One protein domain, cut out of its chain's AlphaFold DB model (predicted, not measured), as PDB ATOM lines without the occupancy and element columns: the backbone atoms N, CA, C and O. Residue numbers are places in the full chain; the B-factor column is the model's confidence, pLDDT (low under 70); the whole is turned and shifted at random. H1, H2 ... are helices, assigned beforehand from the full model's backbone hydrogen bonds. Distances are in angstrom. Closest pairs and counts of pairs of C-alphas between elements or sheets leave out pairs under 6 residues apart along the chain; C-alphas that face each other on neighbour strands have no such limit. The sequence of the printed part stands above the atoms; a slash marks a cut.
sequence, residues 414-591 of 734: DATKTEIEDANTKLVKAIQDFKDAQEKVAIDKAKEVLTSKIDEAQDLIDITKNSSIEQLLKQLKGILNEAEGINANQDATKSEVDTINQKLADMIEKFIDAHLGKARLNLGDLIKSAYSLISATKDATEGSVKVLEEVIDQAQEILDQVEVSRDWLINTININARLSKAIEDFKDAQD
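Overview. This is residues 414 to 591 of the 734 residues of an uncharacterized protein of Entomoplasma freundtii (UniProt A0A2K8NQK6). What shape? Two three-helix bundles, H1 H2 H3 and H3 H4 H5, end to end make a rod; residues 414 to 438 stick out. Which parts? The 178 printed residues include five helices alternating up and down. It is all helix, extended: radius of gyration of the C-alphas 28.1 A, spans 110 by 30 by 21 A.

Along the chain. Which is longest? H1, residues 417 to 463, begins at C-alpha 417 (30.519, -2.274, -1.735) and spans 70.0 A. What follows? H2 is residues 470 to 488, H3 494 to 536, H4 542 to 560 and H5 566 to 588, ending at (-27.130, -64.194, -51.754).

Arrangement. Which is hub? H3 touches the other four; its residues 512 to 530 touch H5, closest C-alphas Leu 516 and Leu 569, 5.3 A. And backbones? H4 has 14 of 15 O i to N i+4 pairs within hydrogen-bond range, the others every one.

Size, cuts and confidence. Any cut? The printed part has none. Low confidence? Residues 466 to 468, 537 to 544 and 588 to 591 are under 70.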
ATOM      1  N   ASP A 414      31.189  -6.461   7.679       92.44
ATOM      2  CA  ASP A 414      32.292  -5.830   6.951       92.44
ATOM      3  C   ASP A 414      32.200  -6.065   5.434       92.44
ATOM      4  O   ASP A 414      33.211  -6.039   4.734       92.44
ATOM      5  N   ALA A 415      30.993  -6.322   4.917       96.00
ATOM      6  CA  ALA A 415      30.773  -6.445   3.481       96.00
ATOM      7  C   ALA A 415      31.203  -5.163   2.761       96.00
ATOM      8  O   ALA A 415      30.730  -4.065   3.069       96.00
ATOM      9  N   THR A 416      32.081  -5.315   1.777       95.75
ATOM     10  CA  THR A 416      32.499  -4.206   0.920       95.75
ATOM     11  C   THR A 416      31.424  -3.896  -0.120       95.75
ATOM     12  O   THR A 416      30.614  -4.753  -0.483       95.75
ATOM     13  N   LYS A 417      31.439  -2.674  -0.662       95.31
ATOM     14  CA  LYS A 417      30.519  -2.274  -1.735       95.31
ATOM     15  C   LYS A 417      30.567  -3.234  -2.934       95.31
ATOM     16  O   LYS A 417      29.520  -3.617  -3.443       95.31
ATOM     17  N   THR A 418      31.763  -3.658  -3.338       95.31
ATOM     18  CA  THR A 418      31.957  -4.593  -4.456       95.31
ATOM     19  C   THR A 418      31.357  -5.968  -4.171       95.31
ATOM     20  O   THR A 418      30.671  -6.506  -5.029       95.31
ATOM     21  N   GLU A 419      31.533  -6.515  -2.962       97.75
ATOM     22  CA  GLU A 419      30.926  -7.806  -2.594       97.75
ATOM     23  C   GLU A 419      29.391  -7.770  -2.690       97.75
ATOM     24  O   GLU A 419      28.777  -8.731  -3.153       97.75
ATOM     25  N   ILE A 420      28.771  -6.653  -2.292       98.44
ATOM     26  CA  ILE A 420      27.315  -6.460  -2.370       98.44
ATOM     27  C   ILE A 420      26.850  -6.337  -3.826       98.44
ATOM     28  O   ILE A 420      25.857  -6.956  -4.212       98.44
ATOM     29  N   GLU A 421      27.557  -5.553  -4.642       97.62
ATOM     30  CA  GLU A 421      27.244  -5.383  -6.066       97.62
ATOM     31  C   GLU A 421      27.379  -6.707  -6.835       97.62
ATOM     32  O   GLU A 421      26.471  -7.069  -7.587       97.62
ATOM     33  N   ASP A 422      28.441  -7.475  -6.580       98.25
ATOM     34  CA  ASP A 422      28.663  -8.792  -7.185       98.25
ATOM     35  C   ASP A 422      27.567  -9.794  -6.791       98.25
ATOM     36  O   ASP A 422      27.048 -10.521  -7.647       98.25
ATOM     37  N   ALA A 423      27.172  -9.823  -5.511       98.50
ATOM     38  CA  ALA A 423      26.067 -10.657  -5.037       98.50
ATOM     39  C   ALA A 423      24.745 -10.283  -5.723       98.50
ATOM     40  O   ALA A 423      24.015 -11.162  -6.184       98.50
ATOM     41  N   ASN A 424      24.470  -8.984  -5.881       98.31
ATOM     42  CA  ASN A 424      23.289  -8.506  -6.594       98.31
ATOM     43  C   ASN A 424      23.304  -8.917  -8.075       98.31
ATOM     44  O   ASN A 424      22.295  -9.393  -8.590       98.31
ATOM     45  N   THR A 425      24.442  -8.795  -8.769       98.31
ATOM     46  CA  THR A 425      24.573  -9.244 -10.165       98.31
ATOM     47  C   THR A 425      24.352 -10.750 -10.307       98.31
ATOM     48  O   THR A 425      23.622 -11.174 -11.208       98.31
ATOM     49  N   LYS A 426      24.934 -11.564  -9.415       98.50
ATOM     50  CA  LYS A 426      24.706 -13.017  -9.397       98.50
ATOM     51  C   LYS A 426      23.232 -13.357  -9.179       98.50
ATOM     52  O   LYS A 426      22.690 -14.172  -9.923       98.50
ATOM     53  N   LEU A 427      22.584 -12.713  -8.208       98.62
ATOM     54  CA  LEU A 427      21.179 -12.957  -7.889       98.62
ATOM     55  C   LEU A 427      20.251 -12.558  -9.041       98.62
ATOM     56  O   LEU A 427      19.380 -13.337  -9.417       98.62
ATOM     57  N   VAL A 428      20.475 -11.398  -9.666       98.56
ATOM     58  CA  VAL A 428      19.719 -10.964 -10.855       98.56
ATOM     59  C   VAL A 428      19.829 -11.984 -11.988       98.56
ATOM     60  O   VAL A 428      18.823 -12.308 -12.618       98.56
ATOM     61  N   LYS A 429      21.028 -12.526 -12.229       98.31
ATOM     62  CA  LYS A 429      21.219 -13.574 -13.235       98.31
ATOM     63  C   LYS A 429      20.464 -14.856 -12.869       98.31
ATOM     64  O   LYS A 429      19.753 -15.387 -13.712       98.31
ATOM     65  N   ALA A 430      20.556 -15.310 -11.619       98.44
ATOM     66  CA  ALA A 430      19.853 -16.506 -11.155       98.44
ATOM     67  C   ALA A 430      18.323 -16.370 -11.259       98.44
ATOM     68  O   ALA A 430      17.645 -17.323 -11.639       98.44
ATOM     69  N   ILE A 431      17.775 -15.181 -10.978       98.31
ATOM     70  CA  ILE A 431      16.351 -14.873 -11.183       98.31
ATOM     71  C   ILE A 431      15.962 -15.030 -12.660       98.31
ATOM     72  O   ILE A 431      14.891 -15.563 -12.955       98.31
ATOM     73  N   GLN A 432      16.796 -14.557 -13.591       98.12
ATOM     74  CA  GLN A 432      16.523 -14.694 -15.023       98.12
ATOM     75  C   GLN A 432      16.598 -16.158 -15.469       98.12
ATOM     76  O   GLN A 432      15.643 -16.650 -16.064       98.12
ATOM     77  N   ASP A 433      17.664 -16.870 -15.094       97.75
ATOM     78  CA  ASP A 433      17.845 -18.293 -15.412       97.75
ATOM     79  C   ASP A 433      16.661 -19.137 -14.884       97.75
ATOM     80  O   ASP A 433      16.188 -20.063 -15.548       97.75
ATOM     81  N   PHE A 434      16.124 -18.784 -13.708       97.50
ATOM     82  CA  PHE A 434      14.917 -19.394 -13.146       97.50
ATOM     83  C   PHE A 434      13.677 -19.161 -14.022       97.50
ATOM     84  O   PHE A 434      12.919 -20.102 -14.270       97.50
ATOM     85  N   LYS A 435      13.449 -17.926 -14.489       95.50
ATOM     86  CA  LYS A 435      12.298 -17.578 -15.343       95.50
ATOM     87  C   LYS A 435      12.366 -18.303 -16.686       95.50
ATOM     88  O   LYS A 435      11.368 -18.891 -17.097       95.50
ATOM     89  N   ASP A 436      13.545 -18.344 -17.299       94.12
ATOM     90  CA  ASP A 436      13.777 -19.025 -18.575       94.12
ATOM     91  C   ASP A 436      13.522 -20.538 -18.451       94.12
ATOM     92  O   ASP A 436      12.863 -21.151 -19.297       94.12
ATOM     93  N   ALA A 437      13.975 -21.157 -17.352       94.25
ATOM     94  CA  ALA A 437      13.696 -22.564 -17.071       94.25
ATOM     95  C   ALA A 437      12.192 -22.835 -16.886       94.25
ATOM     96  O   ALA A 437      11.678 -23.851 -17.361       94.25
ATOM     97  N   GLN A 438      11.476 -21.927 -16.219       92.56
ATOM     98  CA  GLN A 438      10.035 -22.047 -16.003       92.56
ATOM     99  C   GLN A 438       9.249 -21.944 -17.319       92.56
ATOM    100  O   GLN A 438       8.337 -22.740 -17.561       92.56
ATOM    101  N   GLU A 439       9.633 -21.010 -18.192       92.81
ATOM    102  CA  GLU A 439       9.053 -20.863 -19.527       92.81
ATOM    103  C   GLU A 439       9.284 -22.116 -20.375       92.81
ATOM    104  O   GLU A 439       8.342 -22.639 -20.976       92.81
ATOM    105  N   LYS A 440      10.500 -22.671 -20.342       92.12
ATOM    106  CA  LYS A 440      10.820 -23.911 -21.049       92.12
ATOM    107  C   LYS A 440       9.926 -25.078 -20.614       92.12
ATOM    108  O   LYS A 440       9.367 -25.761 -21.466       92.12
ATOM    109  N   VAL A 441       9.714 -25.267 -19.309       91.94
ATOM    110  CA  VAL A 441       8.809 -26.315 -18.793       91.94
ATOM    111  C   VAL A 441       7.371 -26.116 -19.286       91.94
ATOM    112  O   VAL A 441       6.674 -27.087 -19.581       91.94
ATOM    113  N   ALA A 442       6.903 -24.869 -19.379       92.00
ATOM    114  CA  ALA A 442       5.571 -24.577 -19.905       92.00
ATOM    115  C   ALA A 442       5.454 -24.901 -21.406       92.00
ATOM    116  O   ALA A 442       4.415 -25.410 -21.833       92.00
ATOM    117  N   ILE A 443       6.508 -24.647 -22.187       95.00
ATOM    118  CA  ILE A 443       6.587 -25.019 -23.607       95.00
ATOM    119  C   ILE A 443       6.591 -26.543 -23.764       95.00
ATOM    120  O   ILE A 443       5.809 -27.066 -24.556       95.00
ATOM    121  N   ASP A 444       7.406 -27.254 -22.982       94.00
ATOM    122  CA  ASP A 444       7.508 -28.717 -23.037       94.00
ATOM    123  C   ASP A 444       6.140 -29.377 -22.778       94.00
ATOM    124  O   ASP A 444       5.692 -30.209 -23.567       94.00
ATOM    125  N   LYS A 445       5.399 -28.917 -21.760       92.19
ATOM    126  CA  LYS A 445       4.022 -29.380 -21.497       92.19
ATOM    127  C   LYS A 445       3.059 -29.087 -22.652       92.19
ATOM    128  O   LYS A 445       2.213 -29.917 -22.979       92.19
ATOM    129  N   ALA A 446       3.157 -27.915 -23.280       95.62
ATOM    130  CA  ALA A 446       2.316 -27.581 -24.431       95.62
ATOM    131  C   ALA A 446       2.628 -28.479 -25.647       95.62
ATOM    132  O   ALA A 446       1.722 -28.839 -26.406       95.62
ATOM    133  N   LYS A 447       3.893 -28.890 -25.809       96.88
ATOM    134  CA  LYS A 447       4.329 -29.832 -26.848       96.88
ATOM    135  C   LYS A 447       3.898 -31.273 -26.587       96.88
ATOM    136  O   LYS A 447       3.587 -31.986 -27.540       96.88
ATOM    137  N   GLU A 448       3.809 -31.705 -25.331       96.69
ATOM    138  CA  GLU A 448       3.207 -33.003 -24.989       96.69
ATOM    139  C   GLU A 448       1.750 -33.081 -25.480       96.69
ATOM    140  O   GLU A 448       1.353 -34.054 -26.125       96.69
ATOM    141  N   VAL A 449       0.974 -32.009 -25.265       96.31
ATOM    142  CA  VAL A 449      -0.400 -31.892 -25.787       96.31
ATOM    143  C   VAL A 449      -0.419 -31.910 -27.319       96.31
ATOM    144  O   VAL A 449      -1.241 -32.612 -27.911       96.31
ATOM    145  N   LEU A 450       0.503 -31.185 -27.963       97.75
ATOM    146  CA  LEU A 450       0.622 -31.155 -29.424       97.75
ATOM    147  C   LEU A 450       0.923 -32.534 -30.005       97.75
ATOM    148  O   LEU A 450       0.303 -32.923 -30.989       97.75
ATOM    149  N   THR A 451       1.810 -33.290 -29.362       97.75
ATOM    150  CA  THR A 451       2.153 -34.659 -29.767       97.75
ATOM    151  C   THR A 451       0.916 -35.558 -29.747       97.75
ATOM    152  O   THR A 451       0.626 -36.212 -30.742       97.75
ATOM    153  N   SER A 452       0.106 -35.497 -28.683       96.25
ATOM    154  CA  SER A 452      -1.140 -36.282 -28.607       96.25
ATOM    155  C   SER A 452      -2.150 -35.910 -29.704       96.25
ATOM    156  O   SER A 452      -2.837 -36.780 -30.235       96.25
ATOM    157  N   LYS A 453      -2.244 -34.626 -30.078       96.75
ATOM    158  CA  LYS A 453      -3.129 -34.171 -31.167       96.75
ATOM    159  C   LYS A 453      -2.620 -34.559 -32.554       96.75
ATOM    160  O   LYS A 453      -3.430 -34.821 -33.440       96.75
ATOM    161  N   ILE A 454      -1.302 -34.574 -32.752       97.94
ATOM    162  CA  ILE A 454      -0.672 -35.083 -33.976       97.94
ATOM    163  C   ILE A 454      -1.031 -36.562 -34.146       97.94
ATOM    164  O   ILE A 454      -1.533 -36.935 -35.206       97.94
ATOM    165  N   ASP A 455      -0.878 -37.367 -33.091       96.56
ATOM    166  CA  ASP A 455      -1.236 -38.790 -33.111       96.56
ATOM    167  C   ASP A 455      -2.731 -38.996 -33.416       96.56
ATOM    168  O   ASP A 455      -3.090 -39.794 -34.282       96.56
ATOM    169  N   GLU A 456      -3.618 -38.221 -32.779       94.38
ATOM    170  CA  GLU A 456      -5.064 -38.265 -33.045       94.38
ATOM    171  C   GLU A 456      -5.403 -37.937 -34.509       94.38
ATOM    172  O   GLU A 456      -6.204 -38.633 -35.142       94.38
ATOM    173  N   ALA A 457      -4.789 -36.892 -35.075       95.06
ATOM    174  CA  ALA A 457      -4.970 -36.537 -36.479       95.06
ATOM    175  C   ALA A 457      -4.477 -37.646 -37.421       95.06
ATOM    176  O   ALA A 457      -5.142 -37.928 -38.425       95.06
ATOM    177  N   GLN A 458      -3.351 -38.289 -37.098       94.88
ATOM    178  CA  GLN A 458      -2.795 -39.398 -37.872       94.88
ATOM    179  C   GLN A 458      -3.746 -40.600 -37.888       94.88
ATOM    180  O   GLN A 458      -4.100 -41.104 -38.958       94.88
ATOM    181  N   ASP A 459      -4.240 -40.993 -36.712       91.88
ATOM    182  CA  ASP A 459      -5.205 -42.080 -36.548       91.88
ATOM    183  C   ASP A 459      -6.489 -41.828 -37.356       91.88
ATOM    184  O   ASP A 459      -7.029 -42.728 -38.007       91.88
ATOM    185  N   LEU A 460      -6.995 -40.589 -37.336       90.69
ATOM    186  CA  LEU A 460      -8.180 -40.204 -38.103       90.69
ATOM    187  C   LEU A 460      -7.948 -40.314 -39.612       90.69
ATOM    188  O   LEU A 460      -8.834 -40.782 -40.334       90.69
ATOM    189  N   ILE A 461      -6.771 -39.914 -40.098       90.25
ATOM    190  CA  ILE A 461      -6.403 -40.045 -41.513       90.25
ATOM    191  C   ILE A 461      -6.410 -41.519 -41.940       90.25
ATOM    192  O   ILE A 461      -6.924 -41.836 -43.017       90.25
ATOM    193  N   ASP A 462      -5.893 -42.421 -41.107       88.25
ATOM    194  CA  ASP A 462      -5.818 -43.848 -41.427       88.25
ATOM    195  C   ASP A 462      -7.194 -44.526 -41.445       88.25
ATOM    196  O   ASP A 462      -7.509 -45.261 -42.387       88.25
ATOM    197  N   ILE A 463      -8.063 -44.224 -40.474       83.25
ATOM    198  CA  ILE A 463      -9.426 -44.784 -40.399       83.25
ATOM    199  C   ILE A 463     -10.313 -44.273 -41.548       83.25
ATOM    200  O   ILE A 463     -11.215 -44.973 -42.012       83.25
ATOM    201  N   THR A 464     -10.054 -43.065 -42.051       82.12
ATOM    202  CA  THR A 464     -10.870 -42.418 -43.095       82.12
ATOM    203  C   THR A 464     -10.256 -42.477 -44.495       82.12
ATOM    204  O   THR A 464     -10.771 -41.854 -45.423       82.12
ATOM    205  N   LYS A 465      -9.198 -43.271 -44.699       75.75
ATOM    206  CA  LYS A 465      -8.391 -43.306 -45.934       75.75
ATOM    207  C   LYS A 465      -9.171 -43.552 -47.236       75.75
ATOM    208  O   LYS A 465      -8.715 -43.142 -48.300       75.75
ATOM    209  N   ASN A 466     -10.348 -44.177 -47.160       68.75
ATOM    210  CA  ASN A 466     -11.227 -44.461 -48.305       68.75
ATOM    211  C   ASN A 466     -12.400 -43.463 -48.457       68.75
ATOM    212  O   ASN A 466     -13.348 -43.718 -49.200       68.75
ATOM    213  N   SER A 467     -12.372 -42.332 -47.747       69.19
ATOM    214  CA  SER A 467     -13.427 -41.315 -47.768       69.19
ATOM    215  C   SER A 467     -13.243 -40.289 -48.892       69.19
ATOM    216  O   SER A 467     -12.154 -39.771 -49.114       69.19
ATOM    217  N   SER A 468     -14.330 -39.909 -49.570       68.50
ATOM    218  CA  SER A 468     -14.313 -38.910 -50.661       68.50
ATOM    219  C   SER A 468     -14.296 -37.431 -50.205       68.50
ATOM    220  O   SER A 468     -14.769 -36.569 -50.942       68.50
ATOM    221  N   ILE A 469     -13.818 -37.107 -48.994       79.62
ATOM    222  CA  ILE A 469     -13.716 -35.717 -48.487       79.62
ATOM    223  C   ILE A 469     -12.282 -35.181 -48.685       79.62
ATOM    224  O   ILE A 469     -11.574 -34.819 -47.744       79.62
ATOM    225  N   GLU A 470     -11.832 -35.142 -49.940       80.62
ATOM    226  CA  GLU A 470     -10.427 -34.872 -50.294       80.62
ATOM    227  C   GLU A 470      -9.930 -33.481 -49.868       80.62
ATOM    228  O   GLU A 470      -8.771 -33.326 -49.480       80.62
ATOM    229  N   GLN A 471     -10.793 -32.458 -49.909       86.44
ATOM    230  CA  GLN A 471     -10.396 -31.087 -49.580       86.44
ATOM    231  C   GLN A 471     -10.086 -30.912 -48.087       86.44
ATOM    232  O   GLN A 471      -9.041 -30.352 -47.756       86.44
ATOM    233  N   LEU A 472     -10.946 -31.418 -47.194       89.12
ATOM    234  CA  LEU A 472     -10.688 -31.377 -45.748       89.12
ATOM    235  C   LEU A 472      -9.502 -32.270 -45.376       89.12
ATOM    236  O   LEU A 472      -8.690 -31.877 -44.549       89.12
ATOM    237  N   LEU A 473      -9.329 -33.416 -46.046       90.81
ATOM    238  CA  LEU A 473      -8.147 -34.262 -45.863       90.81
ATOM    239  C   LEU A 473      -6.851 -33.528 -46.227       90.81
ATOM    240  O   LEU A 473      -5.855 -33.631 -45.513       90.81
ATOM    241  N   LYS A 474      -6.853 -32.756 -47.319       91.00
ATOM    242  CA  LYS A 474      -5.711 -31.920 -47.703       91.00
ATOM    243  C   LYS A 474      -5.445 -30.813 -46.678       91.00
ATOM    244  O   LYS A 474      -4.284 -30.540 -46.386       91.00
ATOM    245  N   GLN A 475      -6.492 -30.188 -46.140       94.25
ATOM    246  CA  GLN A 475      -6.365 -29.153 -45.107       94.25
ATOM    247  C   GLN A 475      -5.817 -29.719 -43.791       94.25
ATOM    248  O   GLN A 475      -4.878 -29.144 -43.247       94.25
ATOM    249  N   LEU A 476      -6.333 -30.865 -43.331       95.25
ATOM    250  CA  LEU A 476      -5.834 -31.554 -42.140       95.25
ATOM    251  C   LEU A 476      -4.360 -31.936 -42.297       95.25
ATOM    252  O   LEU A 476      -3.564 -31.593 -41.436       95.25
ATOM    253  N   LYS A 477      -3.968 -32.539 -43.430       94.69
ATOM    254  CA  LYS A 477      -2.556 -32.857 -43.720       94.69
ATOM    255  C   LYS A 477      -1.656 -31.619 -43.755       94.69
ATOM    256  O   LYS A 477      -0.503 -31.695 -43.356       94.69
ATOM    257  N   GLY A 478      -2.168 -30.486 -44.239       96.56
ATOM    258  CA  GLY A 478      -1.438 -29.219 -44.221       96.56
ATOM    259  C   GLY A 478      -1.133 -28.750 -42.798       96.56
ATOM    260  O   GLY A 478       0.026 -28.517 -42.472       96.56
ATOM    261  N   ILE A 479      -2.159 -28.683 -41.945       97.69
ATOM    262  CA  ILE A 479      -2.014 -28.261 -40.541       97.69
ATOM    263  C   ILE A 479      -1.186 -29.272 -39.740       97.69
ATOM    264  O   ILE A 479      -0.388 -28.873 -38.901       97.69
ATOM    265  N   LEU A 480      -1.334 -30.565 -40.020       97.88
ATOM    266  CA  LEU A 480      -0.531 -31.629 -39.424       97.88
ATOM    267  C   LEU A 480       0.965 -31.444 -39.719       97.88
ATOM    268  O   LEU A 480       1.767 -31.470 -38.795       97.88
ATOM    269  N   ASN A 481       1.341 -31.169 -40.972       97.38
ATOM    270  CA  ASN A 481       2.740 -30.895 -41.316       97.38
ATOM    271  C   ASN A 481       3.274 -29.640 -40.596       97.38
ATOM    272  O   ASN A 481       4.428 -29.609 -40.172       97.38
ATOM    273  N   GLU A 482       2.449 -28.593 -40.453       97.94
ATOM    274  CA  GLU A 482       2.805 -27.406 -39.658       97.94
ATOM    275  C   GLU A 482       3.009 -27.766 -38.173       97.94
ATOM    276  O   GLU A 482       3.979 -27.320 -37.558       97.94
ATOM    277  N   ALA A 483       2.129 -28.601 -37.612       98.19
ATOM    278  CA  ALA A 483       2.207 -29.098 -36.241       98.19
ATOM    279  C   ALA A 483       3.473 -29.921 -35.992       98.19
ATOM    280  O   ALA A 483       4.186 -29.649 -35.029       98.19
ATOM    281  N   GLU A 484       3.800 -30.864 -36.875       97.56
ATOM    282  CA  GLU A 484       5.037 -31.649 -36.809       97.56
ATOM    283  C   GLU A 484       6.280 -30.749 -36.865       97.56
ATOM    284  O   GLU A 484       7.213 -30.922 -36.077       97.56
ATOM    285  N   GLY A 485       6.270 -29.739 -37.745       97.38
ATOM    286  CA  GLY A 485       7.350 -28.759 -37.859       97.38
ATOM    287  C   GLY A 485       7.567 -27.949 -36.577       97.38
ATOM    288  O   GLY A 485       8.701 -27.818 -36.115       97.38
ATOM    289  N   ILE A 486       6.491 -27.439 -35.969       97.81
ATOM    290  CA  ILE A 486       6.560 -26.691 -34.702       97.81
ATOM    291  C   ILE A 486       6.966 -27.606 -33.539       97.81
ATOM    292  O   ILE A 486       7.768 -27.203 -32.696       97.81
ATOM    293  N   ASN A 487       6.469 -28.845 -33.501       96.56
ATOM    294  CA  ASN A 487       6.812 -29.804 -32.450       96.56
ATOM    295  C   ASN A 487       8.322 -30.114 -32.451       96.56
ATOM    296  O   ASN A 487       8.969 -30.088 -31.400       96.56
ATOM    297  N   ALA A 488       8.898 -30.309 -33.644       95.69
ATOM    298  CA  ALA A 488      10.321 -30.582 -33.839       95.69
ATOM    299  C   ALA A 488      11.239 -29.363 -33.611       95.69
ATOM    300  O   ALA A 488      12.422 -29.538 -33.309       95.69
ATOM    301  N   ASN A 489      10.727 -28.135 -33.740       95.25
ATOM    302  CA  ASN A 489      11.518 -26.920 -33.550       95.25
ATOM    303  C   ASN A 489      11.842 -26.690 -32.064       95.25
ATOM    304  O   ASN A 489      10.952 -26.367 -31.277       95.25
ATOM    305  N   GLN A 490      13.111 -26.821 -31.665       92.38
ATOM    306  CA  GLN A 490      13.546 -26.608 -30.275       92.38
ATOM    307  C   GLN A 490      13.347 -25.169 -29.788       92.38
ATOM    308  O   GLN A 490      13.141 -24.970 -28.595       92.38
ATOM    309  N   ASP A 491      13.325 -24.208 -30.711       93.12
ATOM    310  CA  ASP A 491      13.184 -22.781 -30.420       93.12
ATOM    311  C   ASP A 491      11.730 -22.295 -30.545       93.12
ATOM    312  O   ASP A 491      11.471 -21.092 -30.538       93.12
ATOM    313  N   ALA A 492      10.766 -23.212 -30.702       95.00
ATOM    314  CA  ALA A 492       9.356 -22.853 -30.771       95.00
ATOM    315  C   ALA A 492       8.913 -22.152 -29.481       95.00
ATOM    316  O   ALA A 492       9.046 -22.686 -28.378       95.00
ATOM    317  N   THR A 493       8.326 -20.972 -29.633       94.94
ATOM    318  CA  THR A 493       7.760 -20.209 -28.526       94.94
ATOM    319  C   THR A 493       6.461 -20.845 -28.039       94.94
ATOM    320  O   THR A 493       5.735 -21.500 -28.793       94.94
ATOM    321  N   LYS A 494       6.093 -20.579 -26.780       94.56
ATOM    322  CA  LYS A 494       4.821 -21.061 -26.219       94.56
ATOM    323  C   LYS A 494       3.616 -20.647 -27.072       94.56
ATOM    324  O   LYS A 494       2.716 -21.446 -27.300       94.56
ATOM    325  N   SER A 495       3.626 -19.414 -27.580       94.56
ATOM    326  CA  SER A 495       2.557 -18.878 -28.428       94.56
ATOM    327  C   SER A 495       2.411 -19.646 -29.746       94.56
ATOM    328  O   SER A 495       1.291 -19.931 -30.173       94.56
ATOM    329  N   GLU A 496       3.523 -20.025 -30.384       97.12
ATOM    330  CA  GLU A 496       3.501 -20.830 -31.611       97.12
ATOM    331  C   GLU A 496       2.915 -22.223 -31.355       97.12
ATOM    332  O   GLU A 496       2.041 -22.660 -32.107       97.12
ATOM    333  N   VAL A 497       3.336 -22.880 -30.266       98.00
ATOM    334  CA  VAL A 497       2.832 -24.205 -29.866       98.00
ATOM    335  C   VAL A 497       1.339 -24.151 -29.524       98.00
ATOM    336  O   VAL A 497       0.563 -24.957 -30.035       98.00
ATOM    337  N   ASP A 498       0.905 -23.176 -28.722       97.25
ATOM    338  CA  ASP A 498      -0.508 -23.000 -28.361       97.25
ATOM    339  C   ASP A 498      -1.377 -22.706 -29.597       97.25
ATOM    340  O   ASP A 498      -2.466 -23.265 -29.756       97.25
ATOM    341  N   THR A 499      -0.880 -21.871 -30.514       98.00
ATOM    342  CA  THR A 499      -1.595 -21.517 -31.748       98.00
ATOM    343  C   THR A 499      -1.812 -22.733 -32.641       98.00
ATOM    344  O   THR A 499      -2.916 -22.927 -33.159       98.00
ATOM    345  N   ILE A 500      -0.780 -23.557 -32.850       98.25
ATOM    346  CA  ILE A 500      -0.918 -24.736 -33.707       98.25
ATOM    347  C   ILE A 500      -1.740 -25.838 -33.033       98.25
ATOM    348  O   ILE A 500      -2.540 -26.478 -33.712       98.25
ATOM    349  N   ASN A 501      -1.645 -25.978 -31.704       97.69
ATOM    350  CA  ASN A 501      -2.520 -26.841 -30.910       97.69
ATOM    351  C   ASN A 501      -3.998 -26.525 -31.158       97.69
ATOM    352  O   ASN A 501      -4.785 -27.435 -31.428       97.69
ATOM    353  N   GLN A 502      -4.370 -25.242 -31.106       97.50
ATOM    354  CA  GLN A 502      -5.747 -24.816 -31.350       97.50
ATOM    355  C   GLN A 502      -6.167 -25.069 -32.801       97.50
ATOM    356  O   GLN A 502      -7.213 -25.663 -33.044       97.50
ATOM    357  N   LYS A 503      -5.338 -24.677 -33.779       97.88
ATOM    358  CA  LYS A 503      -5.637 -24.894 -35.206       97.88
ATOM    359  C   LYS A 503      -5.837 -26.371 -35.543       97.88
ATOM    360  O   LYS A 503      -6.736 -26.701 -36.317       97.88
ATOM    361  N   LEU A 504      -4.989 -27.243 -34.998       97.94
ATOM    362  CA  LEU A 504      -5.083 -28.681 -35.216       97.94
ATOM    363  C   LEU A 504      -6.332 -29.251 -34.540       97.94
ATOM    364  O   LEU A 504      -7.058 -30.001 -35.184       97.94
ATOM    365  N   ALA A 505      -6.637 -28.834 -33.305       96.69
ATOM    366  CA  ALA A 505      -7.864 -29.225 -32.609       96.69
ATOM    367  C   ALA A 505      -9.128 -28.846 -33.403       96.69
ATOM    368  O   ALA A 505      -9.961 -29.709 -33.673       96.69
ATOM    369  N   ASP A 506      -9.224 -27.593 -33.854       96.44
ATOM    370  CA  ASP A 506     -10.362 -27.101 -34.638       96.44
ATOM    371  C   ASP A 506     -10.519 -27.865 -35.963       96.44
ATOM    372  O   ASP A 506     -11.632 -28.077 -36.453       96.44
ATOM    373  N   MET A 507      -9.402 -28.242 -36.595       96.06
ATOM    374  CA  MET A 507      -9.427 -28.996 -37.847       96.06
ATOM    375  C   MET A 507      -9.818 -30.456 -37.625       96.06
ATOM    376  O   MET A 507     -10.591 -30.984 -38.421       96.06
ATOM    377  N   ILE A 508      -9.329 -31.091 -36.556       95.25
ATOM    378  CA  ILE A 508      -9.735 -32.443 -36.147       95.25
ATOM    379  C   ILE A 508     -11.251 -32.487 -35.927       95.25
ATOM    380  O   ILE A 508     -11.923 -33.333 -36.518       95.25
ATOM    381  N   GLU A 509     -11.807 -31.542 -35.165       94.56
ATOM    382  CA  GLU A 509     -13.246 -31.478 -34.886       94.56
ATOM    383  C   GLU A 509     -14.069 -31.334 -36.177       94.56
ATOM    384  O   GLU A 509     -14.970 -32.133 -36.444       94.56
ATOM    385  N   LYS A 510     -13.695 -30.386 -37.049       93.50
ATOM    386  CA  LYS A 510     -14.332 -30.205 -38.369       93.50
ATOM    387  C   LYS A 510     -14.220 -31.446 -39.252       93.50
ATOM    388  O   LYS A 510     -15.138 -31.753 -40.013       93.50
ATOM    389  N   PHE A 511     -13.085 -32.139 -39.193       93.00
ATOM    390  CA  PHE A 511     -12.839 -33.337 -39.984       93.00
ATOM    391  C   PHE A 511     -13.718 -34.505 -39.522       93.00
ATOM    392  O   PHE A 511     -14.296 -35.188 -40.374       93.00
ATOM    393  N   ILE A 512     -13.855 -34.698 -38.203       92.06
ATOM    394  CA  ILE A 512     -14.745 -35.696 -37.596       92.06
ATOM    395  C   ILE A 512     -16.194 -35.418 -37.993       92.06
ATOM    396  O   ILE A 512     -16.847 -36.317 -38.520       92.06
ATOM    397  N   ASP A 513     -16.678 -34.187 -37.810       91.50
ATOM    398  CA  ASP A 513     -18.070 -33.821 -38.101       91.50
ATOM    399  C   ASP A 513     -18.440 -34.076 -39.574       91.50
ATOM    400  O   ASP A 513     -19.435 -34.738 -39.882       91.50
ATOM    401  N   ALA A 514     -17.573 -33.667 -40.507       90.44
ATOM    402  CA  ALA A 514     -17.796 -33.888 -41.934       90.44
ATOM    403  C   ALA A 514     -17.828 -35.383 -42.312       90.44
ATOM    404  O   ALA A 514     -18.691 -35.819 -43.084       90.44
ATOM    405  N   HIS A 515     -16.900 -36.184 -41.774       89.62
ATOM    406  CA  HIS A 515     -16.864 -37.630 -42.021       89.62
ATOM    407  C   HIS A 515     -18.061 -38.339 -41.409       89.62
ATOM    408  O   HIS A 515     -18.639 -39.231 -42.033       89.62
ATOM    409  N   LEU A 516     -18.462 -37.912 -40.219       90.06
ATOM    410  CA  LEU A 516     -19.592 -38.474 -39.515       90.06
ATOM    411  C   LEU A 516     -20.904 -38.163 -40.236       90.06
ATOM    412  O   LEU A 516     -21.710 -39.069 -40.442       90.06
ATOM    413  N   GLY A 517     -21.096 -36.926 -40.704       89.12
ATOM    414  CA  GLY A 517     -22.248 -36.549 -41.525       89.12
ATOM    415  C   GLY A 517     -22.376 -37.430 -42.771       89.12
ATOM    416  O   GLY A 517     -23.455 -37.946 -43.068       89.12
ATOM    417  N   LYS A 518     -21.261 -37.700 -43.458       88.62
ATOM    418  CA  LYS A 518     -21.252 -38.606 -44.614       88.62
ATOM    419  C   LYS A 518     -21.525 -40.064 -44.234       88.62
ATOM    420  O   LYS A 518     -22.290 -40.734 -44.927       88.62
ATOM    421  N   ALA A 519     -20.921 -40.555 -43.155       89.19
ATOM    422  CA  ALA A 519     -21.134 -41.915 -42.673       89.19
ATOM    423  C   ALA A 519     -22.601 -42.143 -42.267       89.19
ATOM    424  O   ALA A 519     -23.167 -43.182 -42.601       89.19
ATOM    425  N   ARG A 520     -23.247 -41.154 -41.633       90.94
ATOM    426  CA  ARG A 520     -24.682 -41.175 -41.309       90.94
ATOM    427  C   ARG A 520     -25.563 -41.174 -42.563       90.94
ATOM    428  O   ARG A 520     -26.513 -41.948 -42.629       90.94
ATOM    429  N   LEU A 521     -25.242 -40.367 -43.580       90.62
ATOM    430  CA  LEU A 521     -25.976 -40.383 -44.855       90.62
ATOM    431  C   LEU A 521     -25.923 -41.762 -45.523       90.62
ATOM    432  O   LEU A 521     -26.964 -42.301 -45.896       90.62
ATOM    433  N   ASN A 522     -24.728 -42.354 -45.611       90.38
ATOM    434  CA  ASN A 522     -24.558 -43.697 -46.162       90.38
ATOM    435  C   ASN A 522     -25.347 -44.742 -45.365       90.38
ATOM    436  O   ASN A 522     -26.003 -45.598 -45.952       90.38
ATOM    437  N   LEU A 523     -25.338 -44.634 -44.035       92.12
ATOM    438  CA  LEU A 523     -26.076 -45.542 -43.163       92.12
ATOM    439  C   LEU A 523     -27.584 -45.442 -43.411       92.12
ATOM    440  O   LEU A 523     -28.244 -46.461 -43.586       92.12
ATOM    441  N   GLY A 524     -28.116 -44.221 -43.526       91.94
ATOM    442  CA  GLY A 524     -29.521 -43.990 -43.862       91.94
ATOM    443  C   GLY A 524     -29.916 -44.550 -45.233       91.94
ATOM    444  O   GLY A 524     -31.002 -45.110 -45.381       91.94
ATOM    445  N   ASP A 525     -29.046 -44.449 -46.239       93.56
ATOM    446  CA  ASP A 525     -29.307 -45.006 -47.572       93.56
ATOM    447  C   ASP A 525     -29.208 -46.541 -47.606       93.56
ATOM    448  O   ASP A 525     -30.006 -47.196 -48.288       93.56
ATOM    449  N   LEU A 526     -28.301 -47.136 -46.825       94.38
ATOM    450  CA  LEU A 526     -28.240 -48.584 -46.618       94.38
ATOM    451  C   LEU A 526     -29.496 -49.099 -45.908       94.38
ATOM    452  O   LEU A 526     -30.068 -50.087 -46.358       94.38
ATOM    453  N   ILE A 527     -29.976 -48.407 -44.868       93.31
ATOM    454  CA  ILE A 527     -31.227 -48.750 -44.172       93.31
ATOM    455  C   ILE A 527     -32.408 -48.734 -45.153       93.31
ATOM    456  O   ILE A 527     -33.150 -49.713 -45.245       93.31
ATOM    457  N   LYS A 528     -32.562 -47.667 -45.956       92.75
ATOM    458  CA  LYS A 528     -33.605 -47.602 -47.000       92.75
ATOM    459  C   LYS A 528     -33.488 -48.759 -47.992       92.75
ATOM    460  O   LYS A 528     -34.498 -49.353 -48.368       92.75
ATOM    461  N   SER A 529     -32.265 -49.080 -48.416       89.75
ATOM    462  CA  SER A 529     -32.000 -50.184 -49.342       89.75
ATOM    463  C   SER A 529     -32.379 -51.534 -48.733       89.75
ATOM    464  O   SER A 529     -33.020 -52.344 -49.400       89.75
ATOM    465  N   ALA A 530     -32.044 -51.764 -47.461       89.31
ATOM    466  CA  ALA A 530     -32.394 -52.973 -46.728       89.31
ATOM    467  C   ALA A 530     -33.918 -53.137 -46.604       89.31
ATOM    468  O   ALA A 530     -34.453 -54.176 -46.987       89.31
ATOM    469  N   TYR A 531     -34.642 -52.087 -46.199       87.75
ATOM    470  CA  TYR A 531     -36.109 -52.106 -46.155       87.75
ATOM    471  C   TYR A 531     -36.748 -52.325 -47.534       87.75
ATOM    472  O   TYR A 531     -37.733 -53.060 -47.667       87.75
ATOM    473  N   SER A 532     -36.189 -51.725 -48.590       85.19
ATOM    474  CA  SER A 532     -36.654 -51.961 -49.960       85.19
ATOM    475  C   SER A 532     -36.457 -53.418 -50.391       85.19
ATOM    476  O   SER A 532     -37.294 -53.942 -51.118       85.19
ATOM    477  N   LEU A 533     -35.379 -54.078 -49.960       83.38
ATOM    478  CA  LEU A 533     -35.129 -55.493 -50.254       83.38
ATOM    479  C   LEU A 533     -36.094 -56.411 -49.499       83.38
ATOM    480  O   LEU A 533     -36.666 -57.311 -50.115       83.38
ATOM    481  N   ILE A 534     -36.317 -56.152 -48.206       81.56
ATOM    482  CA  ILE A 534     -37.278 -56.899 -47.377       81.56
ATOM    483  C   ILE A 534     -38.683 -56.806 -47.990       81.56
ATOM    484  O   ILE A 534     -39.342 -57.819 -48.199       81.56
ATOM    485  N   SER A 535     -39.128 -55.602 -48.361       77.81
ATOM    486  CA  SER A 535     -40.467 -55.389 -48.936       77.81
ATOM    487  C   SER A 535     -40.639 -55.928 -50.363       77.81
ATOM    488  O   SER A 535     -41.747 -56.309 -50.744       77.81
ATOM    489  N   ALA A 536     -39.569 -55.985 -51.162       72.31
ATOM    490  CA  ALA A 536     -39.612 -56.499 -52.532       72.31
ATOM    491  C   ALA A 536     -39.663 -58.033 -52.615       72.31
ATOM    492  O   ALA A 536     -39.958 -58.570 -53.686       72.31
ATOM    493  N   THR A 537     -39.398 -58.751 -51.520       64.88
ATOM    494  CA  THR A 537     -39.341 -60.213 -51.543       64.88
ATOM    495  C   THR A 537     -40.582 -60.889 -50.983       64.88
ATOM    496  O   THR A 537     -40.906 -60.788 -49.808       64.88
ATOM    497  N   LYS A 538     -41.282 -61.623 -51.860       55.31
ATOM    498  CA  LYS A 538     -42.495 -62.388 -51.526       55.31
ATOM    499  C   LYS A 538     -42.224 -63.751 -50.881       55.31
ATOM    500  O   LYS A 538     -43.109 -64.255 -50.202       55.31
ATOM    501  N   ASP A 539     -41.021 -64.299 -51.065       53.31
ATOM    502  CA  ASP A 539     -40.629 -65.648 -50.624       53.31
ATOM    503  C   ASP A 539     -39.405 -65.633 -49.681       53.31
ATOM    504  O   ASP A 539     -38.692 -66.631 -49.561       53.31
ATOM    505  N   ALA A 540     -39.116 -64.496 -49.034       53.78
ATOM    506  CA  ALA A 540     -38.027 -64.408 -48.063       53.78
ATOM    507  C   ALA A 540     -38.337 -65.244 -46.813       53.78
ATOM    508  O   ALA A 540     -39.449 -65.248 -46.287       53.78
ATOM    509  N   THR A 541     -37.331 -65.958 -46.327       55.72
ATOM    510  CA  THR A 541     -37.432 -66.808 -45.145       55.72
ATOM    511  C   THR A 541     -37.350 -65.996 -43.853       55.72
ATOM    512  O   THR A 541     -36.463 -65.159 -43.715       55.72
ATOM    513  N   GLU A 542     -38.211 -66.288 -42.872       60.94
ATOM    514  CA  GLU A 542     -38.331 -65.545 -41.599       60.94
ATOM    515  C   GLU A 542     -36.985 -65.346 -40.866       60.94
ATOM    516  O   GLU A 542     -36.734 -64.293 -40.285       60.94
ATOM    517  N   GLY A 543     -36.067 -66.318 -40.957       62.91
ATOM    518  CA  GLY A 543     -34.739 -66.237 -40.339       62.91
ATOM    519  C   GLY A 543     -33.779 -65.225 -40.982       62.91
ATOM    520  O   GLY A 543     -33.050 -64.549 -40.261       62.91
ATOM    521  N   SER A 544     -33.774 -65.088 -42.313       64.94
ATOM    522  CA  SER A 544     -32.869 -64.156 -43.009       64.94
ATOM    523  C   SER A 544     -33.344 -62.706 -42.912       64.94
ATOM    524  O   SER A 544     -32.518 -61.799 -42.838       64.94
ATOM    525  N   VAL A 545     -34.662 -62.492 -42.840       73.81
ATOM    526  CA  VAL A 545     -35.261 -61.173 -42.583       73.81
ATOM    527  C   VAL A 545     -34.897 -60.690 -41.182       73.81
ATOM    528  O   VAL A 545     -34.380 -59.586 -41.045       73.81
ATOM    529  N   LYS A 546     -35.040 -61.548 -40.162       79.25
ATOM    530  CA  LYS A 546     -34.736 -61.198 -38.770       79.25
ATOM    531  C   LYS A 546     -33.283 -60.754 -38.556       79.25
ATOM    532  O   LYS A 546     -33.034 -59.779 -37.858       79.25
ATOM    533  N   VAL A 547     -32.317 -61.441 -39.173       79.00
ATOM    534  CA  VAL A 547     -30.891 -61.069 -39.072       79.00
ATOM    535  C   VAL A 547     -30.625 -59.693 -39.693       79.00
ATOM    536  O   VAL A 547     -29.830 -58.923 -39.157       79.00
ATOM    537  N   LEU A 548     -31.283 -59.366 -40.809       84.62
ATOM    538  CA  LEU A 548     -31.152 -58.053 -41.439       84.62
ATOM    539  C   LEU A 548     -31.847 -56.958 -40.607       84.62
ATOM    540  O   LEU A 548     -31.268 -55.890 -40.430       84.62
ATOM    541  N   GLU A 549     -33.028 -57.235 -40.049       86.75
ATOM    542  CA  GLU A 549     -33.766 -56.330 -39.151       86.75
ATOM    543  C   GLU A 549     -32.963 -55.974 -37.892       86.75
ATOM    544  O   GLU A 549     -32.827 -54.798 -37.573       86.75
ATOM    545  N   GLU A 550     -32.324 -56.949 -37.238       88.50
ATOM    546  CA  GLU A 550     -31.493 -56.697 -36.048       88.50
ATOM    547  C   GLU A 550     -30.322 -55.732 -36.330       88.50
ATOM    548  O   GLU A 550     -29.943 -54.927 -35.475       88.50
ATOM    549  N   VAL A 551     -29.727 -55.793 -37.528       90.88
ATOM    550  CA  VAL A 551     -28.646 -54.872 -37.926       90.88
ATOM    551  C   VAL A 551     -29.201 -53.504 -38.336       90.88
ATOM    552  O   VAL A 551     -28.541 -52.492 -38.094       90.88
ATOM    553  N   ILE A 552     -30.407 -53.449 -38.915       92.44
ATOM    554  CA  ILE A 552     -31.113 -52.190 -39.191       92.44
ATOM    555  C   ILE A 552     -31.429 -51.454 -37.885       92.44
ATOM    556  O   ILE A 552     -31.169 -50.257 -37.811       92.44
ATOM    557  N   ASP A 553     -31.918 -52.147 -36.857       92.25
ATOM    558  CA  ASP A 553     -32.247 -51.533 -35.565       92.25
ATOM    559  C   ASP A 553     -31.009 -50.890 -34.921       92.25
ATOM    560  O   ASP A 553     -31.046 -49.728 -34.518       92.25
ATOM    561  N   GLN A 554     -29.872 -51.598 -34.918       92.06
ATOM    562  CA  GLN A 554     -28.592 -51.054 -34.439       92.06
ATOM    563  C   GLN A 554     -28.123 -49.847 -35.266       92.06
ATOM    564  O   GLN A 554     -27.552 -48.896 -34.732       92.06
ATOM    565  N   ALA A 555     -28.343 -49.875 -36.582       93.06
ATOM    566  CA  ALA A 555     -28.020 -48.756 -37.459       93.06
ATOM    567  C   ALA A 555     -28.919 -47.538 -37.195       93.06
ATOM    568  O   ALA A 555     -28.438 -46.406 -37.225       93.06
ATOM    569  N   GLN A 556     -30.200 -47.766 -36.904       91.44
ATOM    570  CA  GLN A 556     -31.161 -46.717 -36.587       91.44
ATOM    571  C   GLN A 556     -30.851 -46.069 -35.233       91.44
ATOM    572  O   GLN A 556     -30.830 -44.845 -35.141       91.44
ATOM    573  N   GLU A 557     -30.490 -46.868 -34.225       90.88
ATOM    574  CA  GLU A 557     -30.043 -46.369 -32.918       90.88
ATOM    575  C   GLU A 557     -28.842 -45.415 -33.052       90.88
ATOM    576  O   GLU A 557     -28.800 -44.363 -32.413       90.88
ATOM    577  N   ILE A 558     -27.894 -45.727 -33.944       88.19
ATOM    578  CA  ILE A 558     -26.741 -44.858 -34.234       88.19
ATOM    579  C   ILE A 558     -27.145 -43.569 -34.983       88.19
ATOM    580  O   ILE A 558     -26.495 -42.531 -34.837       88.19
ATOM    581  N   LEU A 559     -28.205 -43.588 -35.796       87.12
ATOM    582  CA  LEU A 559     -28.696 -42.380 -36.472       87.12
ATOM    583  C   LEU A 559     -29.465 -41.444 -35.542       87.12
ATOM    584  O   LEU A 559     -29.392 -40.228 -35.721       87.12
ATOM    585  N   ASP A 560     -30.174 -42.000 -34.564       86.81
ATOM    586  CA  ASP A 560     -31.010 -41.231 -33.644       86.81
ATOM    587  C   ASP A 560     -30.174 -40.439 -32.617       86.81
ATOM    588  O   ASP A 560     -30.644 -39.446 -32.054       86.81
ATOM    589  N   GLN A 561     -28.910 -40.823 -32.400       83.38
ATOM    590  CA  GLN A 561     -27.983 -40.098 -31.529       83.38
ATOM    591  C   GLN A 561     -27.178 -39.024 -32.284       83.38
ATOM    592  O   GLN A 561     -26.586 -39.273 -33.338       83.38
ATOM    593  N   VAL A 562     -27.088 -37.824 -31.694       74.19
ATOM    594  CA  VAL A 562     -26.422 -36.631 -32.264       74.19
ATOM    595  C   VAL A 562     -25.076 -36.350 -31.579       74.19
ATOM    596  O   VAL A 562     -24.765 -35.217 -31.224       74.19
ATOM    597  N   GLU A 563     -24.265 -37.382 -31.355       84.62
ATOM    598  CA  GLU A 563     -22.908 -37.210 -30.817       84.62
ATOM    599  C   GLU A 563     -21.902 -36.922 -31.944       84.62
ATOM    600  O   GLU A 563     -22.061 -37.441 -33.053       84.62
ATOM    601  N   VAL A 564     -20.892 -36.086 -31.681       84.38
ATOM    602  CA  VAL A 564     -19.773 -35.795 -32.592       84.38
ATOM    603  C   VAL A 564     -18.470 -36.083 -31.850       84.38
ATOM    604  O   VAL A 564     -17.979 -35.264 -31.082       84.38
ATOM    605  N   SER A 565     -17.932 -37.285 -32.052       88.56
ATOM    606  CA  SER A 565     -16.675 -37.734 -31.450       88.56
ATOM    607  C   SER A 565     -15.975 -38.746 -32.360       88.56
ATOM    608  O   SER A 565     -16.590 -39.331 -33.261       88.56
ATOM    609  N   ARG A 566     -14.672 -38.962 -32.138       87.31
ATOM    610  CA  ARG A 566     -13.888 -39.978 -32.861       87.31
ATOM    611  C   ARG A 566     -14.496 -41.372 -32.692       87.31
ATOM    612  O   ARG A 566     -14.663 -42.087 -33.680       87.31
ATOM    613  N   ASP A 567     -14.862 -41.734 -31.467       88.44
ATOM    614  CA  ASP A 567     -15.452 -43.040 -31.156       88.44
ATOM    615  C   ASP A 567     -16.787 -43.227 -31.876       88.44
ATOM    616  O   ASP A 567     -17.050 -44.285 -32.459       88.44
ATOM    617  N   TRP A 568     -17.596 -42.168 -31.927       90.00
ATOM    618  CA  TRP A 568     -18.864 -42.196 -32.638       90.00
ATOM    619  C   TRP A 568     -18.691 -42.356 -34.155       90.00
ATOM    620  O   TRP A 568     -19.421 -43.119 -34.798       90.00
ATOM    621  N   LEU A 569     -17.683 -41.696 -34.737       89.50
ATOM    622  CA  LEU A 569     -17.312 -41.880 -36.141       89.50
ATOM    623  C   LEU A 569     -16.912 -43.333 -36.430       89.50
ATOM    624  O   LEU A 569     -17.429 -43.926 -37.380       89.50
ATOM    625  N   ILE A 570     -16.044 -43.925 -35.604       88.56
ATOM    626  CA  ILE A 570     -15.614 -45.324 -35.746       88.56
ATOM    627  C   ILE A 570     -16.817 -46.269 -35.662       88.56
ATOM    628  O   ILE A 570     -16.982 -47.138 -36.521       88.56
ATOM    629  N   ASN A 571     -17.691 -46.080 -34.671       90.12
ATOM    630  CA  ASN A 571     -18.889 -46.899 -34.503       90.12
ATOM    631  C   ASN A 571     -19.814 -46.810 -35.733       90.12
ATOM    632  O   ASN A 571     -20.246 -47.830 -36.276       90.12
ATOM    633  N   THR A 572     -20.027 -45.594 -36.251       90.50
ATOM    634  CA  THR A 572     -20.844 -45.349 -37.449       90.50
ATOM    635  C   THR A 572     -20.242 -46.011 -38.700       90.50
ATOM    636  O   THR A 572     -20.960 -46.583 -39.522       90.50
ATOM    637  N   ILE A 573     -18.918 -45.976 -38.870       89.31
ATOM    638  CA  ILE A 573     -18.236 -46.667 -39.979       89.31
ATOM    639  C   ILE A 573     -18.393 -48.191 -39.847       89.31
ATOM    640  O   ILE A 573     -18.699 -48.872 -40.829       89.31
ATOM    641  N   ASN A 574     -18.244 -48.732 -38.639       90.75
ATOM    642  CA  ASN A 574     -18.363 -50.167 -38.395       90.75
ATOM    643  C   ASN A 574     -19.781 -50.685 -38.660       90.75
ATOM    644  O   ASN A 574     -19.943 -51.734 -39.290       90.75
ATOM    645  N   ILE A 575     -20.820 -49.955 -38.235       93.38
ATOM    646  CA  ILE A 575     -22.203 -50.365 -38.504       93.38
ATOM    647  C   ILE A 575     -22.552 -50.255 -39.994       93.38
ATOM    648  O   ILE A 575     -23.230 -51.135 -40.517       93.38
ATOM    649  N   ASN A 576     -22.011 -49.259 -40.709       91.38
ATOM    650  CA  ASN A 576     -22.125 -49.166 -42.169       91.38
ATOM    651  C   ASN A 576     -21.597 -50.433 -42.854       91.38
ATOM    652  O   ASN A 576     -22.260 -50.991 -43.731       91.38
ATOM    653  N   ALA A 577     -20.413 -50.901 -42.446       90.62
ATOM    654  CA  ALA A 577     -19.809 -52.110 -42.998       90.62
ATOM    655  C   ALA A 577     -20.642 -53.361 -42.676       90.62
ATOM    656  O   ALA A 577     -20.898 -54.178 -43.562       90.62
ATOM    657  N   ARG A 578     -21.121 -53.485 -41.431       91.31
ATOM    658  CA  ARG A 578     -21.975 -54.601 -40.992       91.31
ATOM    659  C   ARG A 578     -23.308 -54.637 -41.741       91.31
ATOM    660  O   ARG A 578     -23.685 -55.701 -42.219       91.31
ATOM    661  N   LEU A 579     -23.989 -53.501 -41.890       93.19
ATOM    662  CA  LEU A 579     -25.262 -53.424 -42.610       93.19
ATOM    663  C   LEU A 579     -25.078 -53.683 -44.107       93.19
ATOM    664  O   LEU A 579     -25.849 -54.437 -44.691       93.19
ATOM    665  N   SER A 580     -24.024 -53.131 -44.719       91.56
ATOM    666  CA  SER A 580     -23.681 -53.434 -46.116       91.56
ATOM    667  C   SER A 580     -23.480 -54.933 -46.325       91.56
ATOM    668  O   SER A 580     -24.001 -55.493 -47.288       91.56
ATOM    669  N   LYS A 581     -22.768 -55.592 -45.400       88.56
ATOM    670  CA  LYS A 581     -22.543 -57.035 -45.460       88.56
ATOM    671  C   LYS A 581     -23.831 -57.834 -45.255       88.56
ATOM    672  O   LYS A 581     -24.101 -58.740 -46.032       88.56
ATOM    673  N   ALA A 582     -24.662 -57.456 -44.284       85.56
ATOM    674  CA  ALA A 582     -25.959 -58.092 -44.056       85.56
ATOM    675  C   ALA A 582     -26.887 -57.971 -45.279       85.56
ATOM    676  O   ALA A 582     -27.568 -58.931 -45.631       85.56
ATOM    677  N   ILE A 583     -26.879 -56.824 -45.968       85.94
ATOM    678  CA  ILE A 583     -27.611 -56.624 -47.227       85.94
ATOM    679  C   ILE A 583     -27.093 -57.560 -48.328       85.94
ATOM    680  O   ILE A 583     -27.894 -58.119 -49.075       85.94
ATOM    681  N   GLU A 584     -25.774 -57.711 -48.468       84.25
ATOM    682  CA  GLU A 584     -25.165 -58.623 -49.446       84.25
ATOM    683  C   GLU A 584     -25.525 -60.083 -49.145       84.25
ATOM    684  O   GLU A 584     -26.047 -60.779 -50.013       84.25
ATOM    685  N   ASP A 585     -25.357 -60.516 -47.896       78.50
ATOM    686  CA  ASP A 585     -25.684 -61.876 -47.463       78.50
ATOM    687  C   ASP A 585     -27.185 -62.177 -47.624       78.50
ATOM    688  O   ASP A 585     -27.566 -63.301 -47.961       78.50
ATOM    689  N   PHE A 586     -28.050 -61.175 -47.432       76.31
ATOM    690  CA  PHE A 586     -29.486 -61.285 -47.687       76.31
ATOM    691  C   PHE A 586     -29.804 -61.421 -49.181       76.31
ATOM    692  O   PHE A 586     -30.717 -62.160 -49.536       76.31
ATOM    693  N   LYS A 587     -29.050 -60.768 -50.076       74.75
ATOM    694  CA  LYS A 587     -29.197 -60.957 -51.531       74.75
ATOM    695  C   LYS A 587     -28.752 -62.352 -51.967       74.75
ATOM    696  O   LYS A 587     -29.458 -62.985 -52.745       74.75
ATOM    697  N   ASP A 588     -27.638 -62.851 -51.437       66.56
ATOM    698  CA  ASP A 588     -27.130 -64.194 -51.754       66.56
ATOM    699  C   ASP A 588     -28.075 -65.306 -51.261       66.56
ATOM    700  O   ASP A 588     -28.222 -66.344 -51.909       66.56
ATOM    701  N   ALA A 589     -28.782 -65.069 -50.150       58.59
ATOM    702  CA  ALA A 589     -29.858 -65.931 -49.649       58.59
ATOM    703  C   ALA A 589     -31.022 -66.103 -50.641       58.59
ATOM    704  O   ALA A 589     -31.749 -67.097 -50.596       58.59
ATOM    705  N   GLN A 590     -31.229 -65.104 -51.503       55.25
ATOM    706  CA  GLN A 590     -32.382 -64.968 -52.390       55.25
ATOM    707  C   GLN A 590     -32.165 -65.535 -53.798       55.25
ATOM    708  O   GLN A 590     -32.958 -65.235 -54.689       55.25
ATOM    709  N   ASP A 591     -31.193 -66.432 -54.003       50.78
ATOM    710  CA  ASP A 591     -31.139 -67.287 -55.201       50.78
ATOM    711  C   ASP A 591     -31.647 -68.735 -54.958       50.78
ATOM    712  O   ASP A 591     -30.916 -69.711 -55.163       50.78
TER     713      ASP A 591